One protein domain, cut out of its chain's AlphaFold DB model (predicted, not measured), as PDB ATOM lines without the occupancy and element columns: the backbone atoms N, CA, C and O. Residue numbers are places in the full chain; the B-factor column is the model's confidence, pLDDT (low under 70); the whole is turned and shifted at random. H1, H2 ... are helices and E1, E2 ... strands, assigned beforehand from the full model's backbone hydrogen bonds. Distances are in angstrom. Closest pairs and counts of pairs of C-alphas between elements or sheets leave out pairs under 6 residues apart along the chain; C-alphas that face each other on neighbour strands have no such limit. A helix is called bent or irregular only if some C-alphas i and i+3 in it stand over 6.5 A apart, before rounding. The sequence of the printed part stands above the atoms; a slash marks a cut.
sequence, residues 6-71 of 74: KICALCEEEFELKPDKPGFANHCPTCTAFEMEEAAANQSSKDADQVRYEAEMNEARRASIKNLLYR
ATOM      1  N   LYS A   6     254.053 192.087  91.564       81.75
ATOM      2  CA  LYS A   6     254.572 192.416  92.894       81.75
ATOM      3  C   LYS A   6     255.076 191.151  93.574       81.75
ATOM      4  O   LYS A   6     254.643 190.056  93.238       81.75
ATOM      5  N   ILE A   7     255.981 191.326  94.528       85.00
ATOM      6  CA  ILE A   7     256.461 190.248  95.393       85.00
ATOM      7  C   ILE A   7     255.584 190.239  96.644       85.00
ATOM      8  O   ILE A   7     255.324 191.295  97.228       85.00
ATOM      9  N   CYS A   8     255.086 189.067  97.027       85.75
ATOM     10  CA  CYS A   8     254.330 188.893  98.262       85.75
ATOM     11  C   CYS A   8     255.245 189.064  99.481       85.75
ATOM     12  O   CYS A   8     256.301 188.445  99.542       85.75
ATOM     13  N   ALA A   9     254.821 189.834 100.486       85.44
ATOM     14  CA  ALA A   9     255.588 190.007 101.724       85.44
ATOM     15  C   ALA A   9     255.600 188.763 102.643       85.44
ATOM     16  O   ALA A   9     256.371 188.731 103.596       85.44
ATOM     17  N   LEU A  10     254.740 187.767 102.384       83.50
ATOM     18  CA  LEU A  10     254.587 186.571 103.224       83.50
ATOM     19  C   LEU A  10     255.288 185.331 102.658       83.50
ATOM     20  O   LEU A  10     255.960 184.623 103.398       83.50
ATOM     21  N   CYS A  11     255.114 185.052 101.363       88.50
ATOM     22  CA  CYS A  11     255.689 183.871 100.707       88.50
ATOM     23  C   CYS A  11     256.827 184.196  99.730       88.50
ATOM     24  O   CYS A  11     257.387 183.279  99.144       88.50
ATOM     25  N   GLU A  12     257.149 185.481  99.530       86.62
ATOM     26  CA  GLU A  12     258.204 185.954  98.616       86.62
ATOM     27  C   GLU A  12     258.002 185.573  97.131       86.62
ATOM     28  O   GLU A  12     258.898 185.739  96.307       86.62
ATOM     29  N   GLU A  13     256.801 185.128  96.747       86.69
ATOM     30  CA  GLU A  13     256.460 184.768  95.363       86.69
ATOM     31  C   GLU A  13     256.018 185.984  94.523       86.69
ATOM     32  O   GLU A  13     255.366 186.912  95.020       86.69
ATOM     33  N   GLU A  14     256.323 185.962  93.218       84.31
ATOM     34  CA  GLU A  14     255.821 186.941  92.245       84.31
ATOM     35  C   GLU A  14     254.339 186.697  91.925       84.31
ATOM     36  O   GLU A  14     253.958 185.617  91.472       84.31
ATOM     37  N   PHE A  15     253.497 187.722  92.074       83.38
ATOM     38  CA  PHE A  15     252.074 187.648  91.742       83.38
ATOM     39  C   PHE A  15     251.582 188.860  90.942       83.38
ATOM     40  O   PHE A  15     252.133 189.961  91.014       83.38
ATOM     41  N   GLU A  16     250.512 188.657  90.172       82.31
ATOM     42  CA  GLU A  16     249.860 189.706  89.384       82.31
ATOM     43  C   GLU A  16     248.797 190.443  90.209       82.31
ATOM     44  O   GLU A  16     247.822 189.842  90.674       82.31
ATOM     45  N   LEU A  17     248.947 191.762  90.355       76.00
ATOM     46  CA  LEU A  17     247.971 192.589  91.061       76.00
ATOM     47  C   LEU A  17     246.840 193.025  90.116       76.00
ATOM     48  O   LEU A  17     247.026 193.902  89.269       76.00
ATOM     49  N   LYS A  18     245.651 192.435  90.285       73.00
ATOM     50  CA  LYS A  18     244.429 192.823  89.557       73.00
ATOM     51  C   LYS A  18     243.754 194.044  90.221       73.00
ATOM     52  O   LYS A  18     243.653 194.079  91.445       73.00
ATOM     53  N   PRO A  19     243.245 195.019  89.448       65.81
ATOM     54  CA  PRO A  19     242.709 196.290  89.944       65.81
ATOM     55  C   PRO A  19     241.355 196.136  90.639       65.81
ATOM     56  O   PRO A  19     241.002 196.968  91.466       65.81
ATOM     57  N   ASP A  20     240.627 195.054  90.359       63.28
ATOM     58  CA  ASP A  20     239.301 194.796  90.932       63.28
ATOM     59  C   ASP A  20     239.341 194.446  92.430       63.28
ATOM     60  O   ASP A  20     238.297 194.259  93.053       63.28
ATOM     61  N   LYS A  21     240.534 194.331  93.034       60.94
ATOM     62  CA  LYS A  21     240.697 194.001  94.453       60.94
ATOM     63  C   LYS A  21     241.733 194.914  95.136       60.94
ATOM     64  O   LYS A  21     242.880 194.508  95.324       60.94
ATOM     65  N   PRO A  22     241.339 196.128  95.572       57.16
ATOM     66  CA  PRO A  22     242.246 197.122  96.164       57.16
ATOM     67  C   PRO A  22     242.860 196.722  97.523       57.16
ATOM     68  O   PRO A  22     243.729 197.430  98.021       57.16
ATOM     69  N   GLY A  23     242.451 195.594  98.119       61.75
ATOM     70  CA  GLY A  23     242.969 195.111  99.408       61.75
ATOM     71  C   GLY A  23     244.290 194.324  99.355       61.75
ATOM     72  O   GLY A  23     244.923 194.152 100.389       61.75
ATOM     73  N   PHE A  24     244.750 193.870  98.182       62.72
ATOM     74  CA  PHE A  24     245.905 192.955  98.043       62.72
ATOM     75  C   PHE A  24     247.229 193.693  97.799       62.72
ATOM     76  O   PHE A  24     248.059 193.267  96.998       62.72
ATOM     77  N   ALA A  25     247.432 194.855  98.427       67.69
ATOM     78  CA  ALA A  25     248.550 195.728  98.060       67.69
ATOM     79  C   ALA A  25     249.933 195.081  98.281       67.69
ATOM     80  O   ALA A  25     250.849 195.388  97.510       67.69
ATOM     81  N   ASN A  26     250.040 194.182  99.270       71.75
ATOM     82  CA  ASN A  26     251.291 193.552  99.713       71.75
ATOM     83  C   ASN A  26     251.221 192.011  99.831       71.75
ATOM     84  O   ASN A  26     252.251 191.375 100.047       71.75
ATOM     85  N   HIS A  27     250.028 191.409  99.752       82.19
ATOM     86  CA  HIS A  27     249.797 189.981 100.013       82.19
ATOM     87  C   HIS A  27     249.231 189.328  98.750       82.19
ATOM     88  O   HIS A  27     248.360 189.898  98.086       82.19
ATOM     89  N   CYS A  28     249.705 188.131  98.413       83.19
ATOM     90  CA  CYS A  28     249.174 187.377  97.286       83.19
ATOM     91  C   CYS A  28     247.765 186.817  97.598       83.19
ATOM     92  O   CYS A  28     247.352 186.731  98.765       83.19
ATOM     93  N   PRO A  29     246.999 186.416  96.566       79.00
ATOM     94  CA  PRO A  29     245.648 185.888  96.744       79.00
ATOM     95  C   PRO A  29     245.572 184.643  97.632       79.00
ATOM     96  O   PRO A  29     244.574 184.466  98.321       79.00
ATOM     97  N   THR A  30     246.604 183.799  97.623       81.75
ATOM     98  CA  THR A  30     246.666 182.559  98.408       81.75
ATOM     99  C   THR A  30     246.835 182.848  99.895       81.75
ATOM    100  O   THR A  30     246.031 182.372 100.692       81.75
ATOM    101  N   CYS A  31     247.804 183.688 100.273       83.06
ATOM    102  CA  CYS A  31     248.018 184.055 101.675       83.06
ATOM    103  C   CYS A  31     246.811 184.789 102.266       83.06
ATOM    104  O   CYS A  31     246.368 184.461 103.358       83.06
ATOM    105  N   THR A  32     246.223 185.728 101.522       78.56
ATOM    106  CA  THR A  32     245.057 186.473 102.024       78.56
ATOM    107  C   THR A  32     243.824 185.571 102.151       78.56
ATOM    108  O   THR A  32     243.026 185.747 103.066       78.56
ATOM    109  N   ALA A  33     243.638 184.604 101.241       79.88
ATOM    110  CA  ALA A  33     242.533 183.649 101.340       79.88
ATOM    111  C   ALA A  33     242.662 182.778 102.596       79.88
ATOM    112  O   ALA A  33     241.675 182.593 103.302       79.88
ATOM    113  N   PHE A  34     243.880 182.321 102.897       76.31
ATOM    114  CA  PHE A  34     244.178 181.572 104.114       76.31
ATOM    115  C   PHE A  34     243.926 182.408 105.378       76.31
ATOM    116  O   PHE A  34     243.202 181.962 106.260       76.31
ATOM    117  N   GLU A  35     244.418 183.652 105.435       72.75
ATOM    118  CA  GLU A  35     244.166 184.564 106.566       72.75
ATOM    119  C   GLU A  35     242.664 184.827 106.776       72.75
ATOM    120  O   GLU A  35     242.185 184.885 107.909       72.75
ATOM    121  N   MET A  36     241.894 184.969 105.692       73.69
ATOM    122  CA  MET A  36     240.442 185.156 105.767       73.69
ATOM    123  C   MET A  36     239.713 183.900 106.258       73.69
ATOM    124  O   MET A  36     238.772 184.015 107.043       73.69
ATOM    125  N   GLU A  37     240.127 182.716 105.807       74.88
ATOM    126  CA  GLU A  37     239.565 181.436 106.244       74.88
ATOM    127  C   GLU A  37     239.898 181.158 107.715       74.88
ATOM    128  O   GLU A  37     239.017 180.778 108.483       74.88
ATOM    129  N   GLU A  38     241.124 181.453 108.145       71.44
ATOM    130  CA  GLU A  38     241.559 181.328 109.534       71.44
ATOM    131  C   GLU A  38     240.833 182.324 110.454       71.44
ATOM    132  O   GLU A  38     240.385 181.968 111.549       71.44
ATOM    133  N   ALA A  39     240.630 183.565 110.003       71.38
ATOM    134  CA  ALA A  39     239.830 184.546 110.729       71.38
ATOM    135  C   ALA A  39     238.359 184.111 110.849       71.38
ATOM    136  O   ALA A  39     237.765 184.240 111.921       71.38
ATOM    137  N   ALA A  40     237.774 183.566 109.779       71.44
ATOM    138  CA  ALA A  40     236.404 183.055 109.788       71.44
ATOM    139  C   ALA A  40     236.259 181.810 110.683       71.44
ATOM    140  O   ALA A  40     235.290 181.701 111.439       71.44
ATOM    141  N   ALA A  41     237.244 180.907 110.665       70.44
ATOM    142  CA  ALA A  41     237.279 179.730 111.526       70.44
ATOM    143  C   ALA A  41     237.342 180.128 113.010       70.44
ATOM    144  O   ALA A  41     236.515 179.667 113.800       70.44
ATOM    145  N   ASN A  42     238.223 181.065 113.376       63.72
ATOM    146  CA  ASN A  42     238.344 181.576 114.747       63.72
ATOM    147  C   ASN A  42     237.093 182.332 115.236       63.72
ATOM    148  O   ASN A  42     236.809 182.367 116.432       63.72
ATOM    149  N   GLN A  43     236.318 182.937 114.331       62.72
ATOM    150  CA  GLN A  43     235.030 183.549 114.678       62.72
ATOM    151  C   GLN A  43     233.940 182.505 114.943       62.72
ATOM    152  O   GLN A  43     233.077 182.728 115.792       62.72
ATOM    153  N   SER A  44     233.981 181.370 114.243       61.88
ATOM    154  CA  SER A  44     232.965 180.317 114.357       61.88
ATOM    155  C   SER A  44     233.060 179.485 115.642       61.88
ATOM    156  O   SER A  44     232.072 178.873 116.040       61.88
ATOM    157  N   SER A  45     234.214 179.487 116.319       62.88
ATOM    158  CA  SER A  45     234.477 178.662 117.506       62.88
ATOM    159  C   SER A  45     234.307 179.389 118.843       62.88
ATOM    160  O   SER A  45     234.751 178.876 119.871       62.88
ATOM    161  N   LYS A  46     233.717 180.593 118.868       67.69
ATOM    162  CA  LYS A  46     233.502 181.308 120.133       67.69
ATOM    163  C   LYS A  46     232.449 180.588 120.975       67.69
ATOM    164  O   LYS A  46     231.280 180.519 120.604       67.69
ATOM    165  N   ASP A  47     232.888 180.076 122.118       75.19
ATOM    166  CA  ASP A  47     232.031 179.432 123.111       75.19
ATOM    167  C   ASP A  47     230.993 180.424 123.668       75.19
ATOM    168  O   ASP A  47     231.283 181.611 123.845       75.19
ATOM    169  N   ALA A  48     229.777 179.955 123.952       76.50
ATOM    170  CA  ALA A  48     228.661 180.809 124.365       76.50
ATOM    171  C   ALA A  48     228.973 181.589 125.654       76.50
ATOM    172  O   ALA A  48     228.554 182.740 125.806       76.50
ATOM    173  N   ASP A  49     229.757 180.988 126.549       78.00
ATOM    174  CA  ASP A  49     230.200 181.626 127.786       78.00
ATOM    175  C   ASP A  49     231.260 182.709 127.535       78.00
ATOM    176  O   ASP A  49     231.214 183.766 128.167       78.00
ATOM    177  N   GLN A  50     232.146 182.526 126.547       80.00
ATOM    178  CA  GLN A  50     233.090 183.573 126.135       80.00
ATOM    179  C   GLN A  50     232.358 184.773 125.534       80.00
ATOM    180  O   GLN A  50     232.675 185.914 125.863       80.00
ATOM    181  N   VAL A  51     231.333 184.536 124.707       82.38
ATOM    182  CA  VAL A  51     230.525 185.614 124.114       82.38
ATOM    183  C   VAL A  51     229.797 186.421 125.194       82.38
ATOM    184  O   VAL A  51     229.764 187.650 125.129       82.38
ATOM    185  N   ARG A  52     229.235 185.749 126.207       82.00
ATOM    186  CA  ARG A  52     228.566 186.412 127.338       82.00
ATOM    187  C   ARG A  52     229.540 187.243 128.163       82.00
ATOM    188  O   ARG A  52     229.280 188.420 128.397       82.00
ATOM    189  N   TYR A  53     230.683 186.664 128.520       85.25
ATOM    190  CA  TYR A  53     231.724 187.362 129.265       85.25
ATOM    191  C   TYR A  53     232.245 188.599 128.509       85.25
ATOM    192  O   TYR A  53     232.331 189.692 129.074       85.25
ATOM    193  N   GLU A  54     232.529 188.474 127.208       86.38
ATOM    194  CA  GLU A  54     232.939 189.605 126.362       86.38
ATOM    195  C   GLU A  54     231.866 190.708 126.305       86.38
ATOM    196  O   GLU A  54     232.203 191.899 126.277       86.38
ATOM    197  N   ALA A  55     230.580 190.342 126.276       88.00
ATOM    198  CA  ALA A  55     229.472 191.292 126.241       88.00
ATOM    199  C   ALA A  55     229.362 192.095 127.549       88.00
ATOM    200  O   ALA A  55     229.315 193.327 127.499       88.00
ATOM    201  N   GLU A  56     229.407 191.421 128.701       88.38
ATOM    202  CA  GLU A  56     229.344 192.048 130.029       88.38
ATOM    203  C   GLU A  56     230.525 193.005 130.261       88.38
ATOM    204  O   GLU A  56     230.347 194.154 130.677       88.38
ATOM    205  N   MET A  57     231.742 192.583 129.904       90.06
ATOM    206  CA  MET A  57     232.939 193.424 130.019       90.06
ATOM    207  C   MET A  57     232.866 194.658 129.113       90.06
ATOM    208  O   MET A  57     233.265 195.763 129.499       90.06
ATOM    209  N   ASN A  58     232.328 194.502 127.901       91.69
ATOM    210  CA  ASN A  58     232.127 195.622 126.991       91.69
ATOM    211  C   ASN A  58     231.054 196.597 127.484       91.69
ATOM    212  O   ASN A  58     231.220 197.807 127.305       91.69
ATOM    213  N   GLU A  59     229.979 196.108 128.101       92.88
ATOM    214  CA  GLU A  59     228.958 196.953 128.718       92.88
ATOM    215  C   GLU A  59     229.543 197.766 129.878       92.88
ATOM    216  O   GLU A  59     229.417 198.994 129.887       92.88
ATOM    217  N   ALA A  60     230.286 197.120 130.782       91.69
ATOM    218  CA  ALA A  60     230.966 197.789 131.890       91.69
ATOM    219  C   ALA A  60     231.929 198.885 131.401       91.69
ATOM    220  O   ALA A  60     231.940 200.003 131.927       91.69
ATOM    221  N   ARG A  61     232.689 198.611 130.332       91.56
ATOM    222  CA  ARG A  61     233.587 199.591 129.700       91.56
ATOM    223  C   ARG A  61     232.828 200.767 129.083       91.56
ATOM    224  O   ARG A  61     233.256 201.913 129.191       91.56
ATOM    225  N   ARG A  62     231.701 200.515 128.414       92.88
ATOM    226  CA  ARG A  62     230.866 201.584 127.841       92.88
ATOM    227  C   ARG A  62     230.245 202.443 128.940       92.88
ATOM    228  O   ARG A  62     230.219 203.665 128.805       92.88
ATOM    229  N   ALA A  63     229.791 201.826 130.030       91.00
ATOM    230  CA  ALA A  63     229.232 202.522 131.181       91.00
ATOM    231  C   ALA A  63     230.274 203.405 131.884       91.00
ATOM    232  O   ALA A  63     229.975 204.556 132.205       91.00
ATOM    233  N   SER A  64     231.506 202.919 132.074       91.00
ATOM    234  CA  SER A  64     232.583 203.713 132.679       91.00
ATOM    235  C   SER A  64     232.949 204.925 131.821       91.00
ATOM    236  O   SER A  64     232.981 206.043 132.333       91.00
ATOM    237  N   ILE A  65     233.110 204.743 130.506       91.69
ATOM    238  CA  ILE A  65     233.376 205.838 129.562       91.69
ATOM    239  C   ILE A  65     232.233 206.860 129.569       91.69
ATOM    240  O   ILE A  65     232.480 208.062 129.621       91.69
ATOM    241  N   LYS A  66     230.975 206.400 129.566       91.44
ATOM    242  CA  LYS A  66     229.803 207.282 129.644       91.44
ATOM    243  C   LYS A  66     229.809 208.098 130.937       91.44
ATOM    244  O   LYS A  66     229.573 209.299 130.895       91.44
ATOM    245  N   ASN A  67     230.105 207.467 132.069       89.50
ATOM    246  CA  ASN A  67     230.199 208.175 133.340       89.50
ATOM    247  C   ASN A  67     231.334 209.201 133.336       89.50
ATOM    248  O   ASN A  67     231.118 210.294 133.826       89.50
ATOM    249  N   LEU A  68     232.499 208.912 132.753       87.56
ATOM    250  CA  LEU A  68     233.592 209.891 132.658       87.56
ATOM    251  C   LEU A  68     233.248 211.084 131.756       87.56
ATOM    252  O   LEU A  68     233.560 212.216 132.101       87.56
ATOM    253  N   LEU A  69     232.600 210.844 130.613       87.56
ATOM    254  CA  LEU A  69     232.266 211.895 129.643       87.56
ATOM    255  C   LEU A  69     231.111 212.793 130.096       87.56
ATOM    256  O   LEU A  69     231.090 213.977 129.775       87.56
ATOM    257  N   TYR A  70     230.123 212.218 130.783       83.31
ATOM    258  CA  TYR A  70     228.888 212.914 131.147       83.31
ATOM    259  C   TYR A  70     228.784 213.230 132.640       83.31
ATOM    260  O   TYR A  70     227.801 213.848 133.057       83.31
ATOM    261  N   ARG A  71     229.772 212.845 133.460       75.12
ATOM    262  CA  ARG A  71     229.878 213.401 134.807       75.12
ATOM    263  C   ARG A  71     230.299 214.853 134.708       75.12
ATOM    264  O   ARG A  71     231.326 215.205 134.142       75.12
TER     265      ARG A  71
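Overview. This is residues 6 to 71 of the 74 residues of an uncharacterized protein of Terriglobus albidus (UniProt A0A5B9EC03). The model is a long, open bent arm with a small looped head: H2, the longest helix, and H1 make a wide corner at the tight link of residues 45 to 47, and no third part fills the space between them. The head is the folded-back stretch of residues 6 to 28 at the other end of H1, holding the short strand E1, and residues 33 to 71 stick out from it. Look for 66 printed residues, with one named strand and two named helices in the order E1, H1, H2; the class is mostly helix. The whole is extended, with a radius of gyration of the C-alphas of 19.7 A, and its outline is elongated, spanning 55 by 30 by 21 A.

Along the chain. Start at C-alpha 48 at (228.661, 180.809, 124.365); from there H2, residues 48 to 70, runs 32.8 A to C-alpha 70 at (228.888, 212.914, 131.147). Go back along the chain to find H1, residues 29 to 44, which begins at C-alpha 29 at (245.648, 185.888, 96.744) and measures 22.4 A from first to last C-alpha. Earlier still is E1, residues 14 to 16, a strand of 7.2 A.

Arrangement. Begin with H2: it is apart from H1, although a tight link of 3 residues joins them. H2 is apart from E1 as well. E1 and H1 are apart too, but only just, their closest C-alphas being 8.3 A from each other. E1 pairs with no named strand; look instead at residues 6 to 7, which form a short antiparallel pairing with residues 14 to 15 of E1. In the backbones of H1 and H2, every O i to N i+4 pair is within hydrogen-bond range. Residues 33 to 71, of which 33 to 44 belong to H1 and 48 to 70 to H2, stand free: no C-alpha 8 or more residues away along the chain comes within 10 A of theirs.

Size, cuts and confidence. The two C-alphas farthest apart are those of Glu 14 and Arg 71, at 56.4 A, and the C-alphas of Lys 6 and Arg 71, first and last printed, are 53.0 A apart. The printed part has no cut. The link from E1 to H1, residues 17 to 28, is long, and its C-alphas lie 13 to 23 A from the mean of the C-alphas. Read the B-factor column for the pLDDT: its mean over the printed part is 79.1, and it falls under 70 at residues 19 to 25 and 42 to 46.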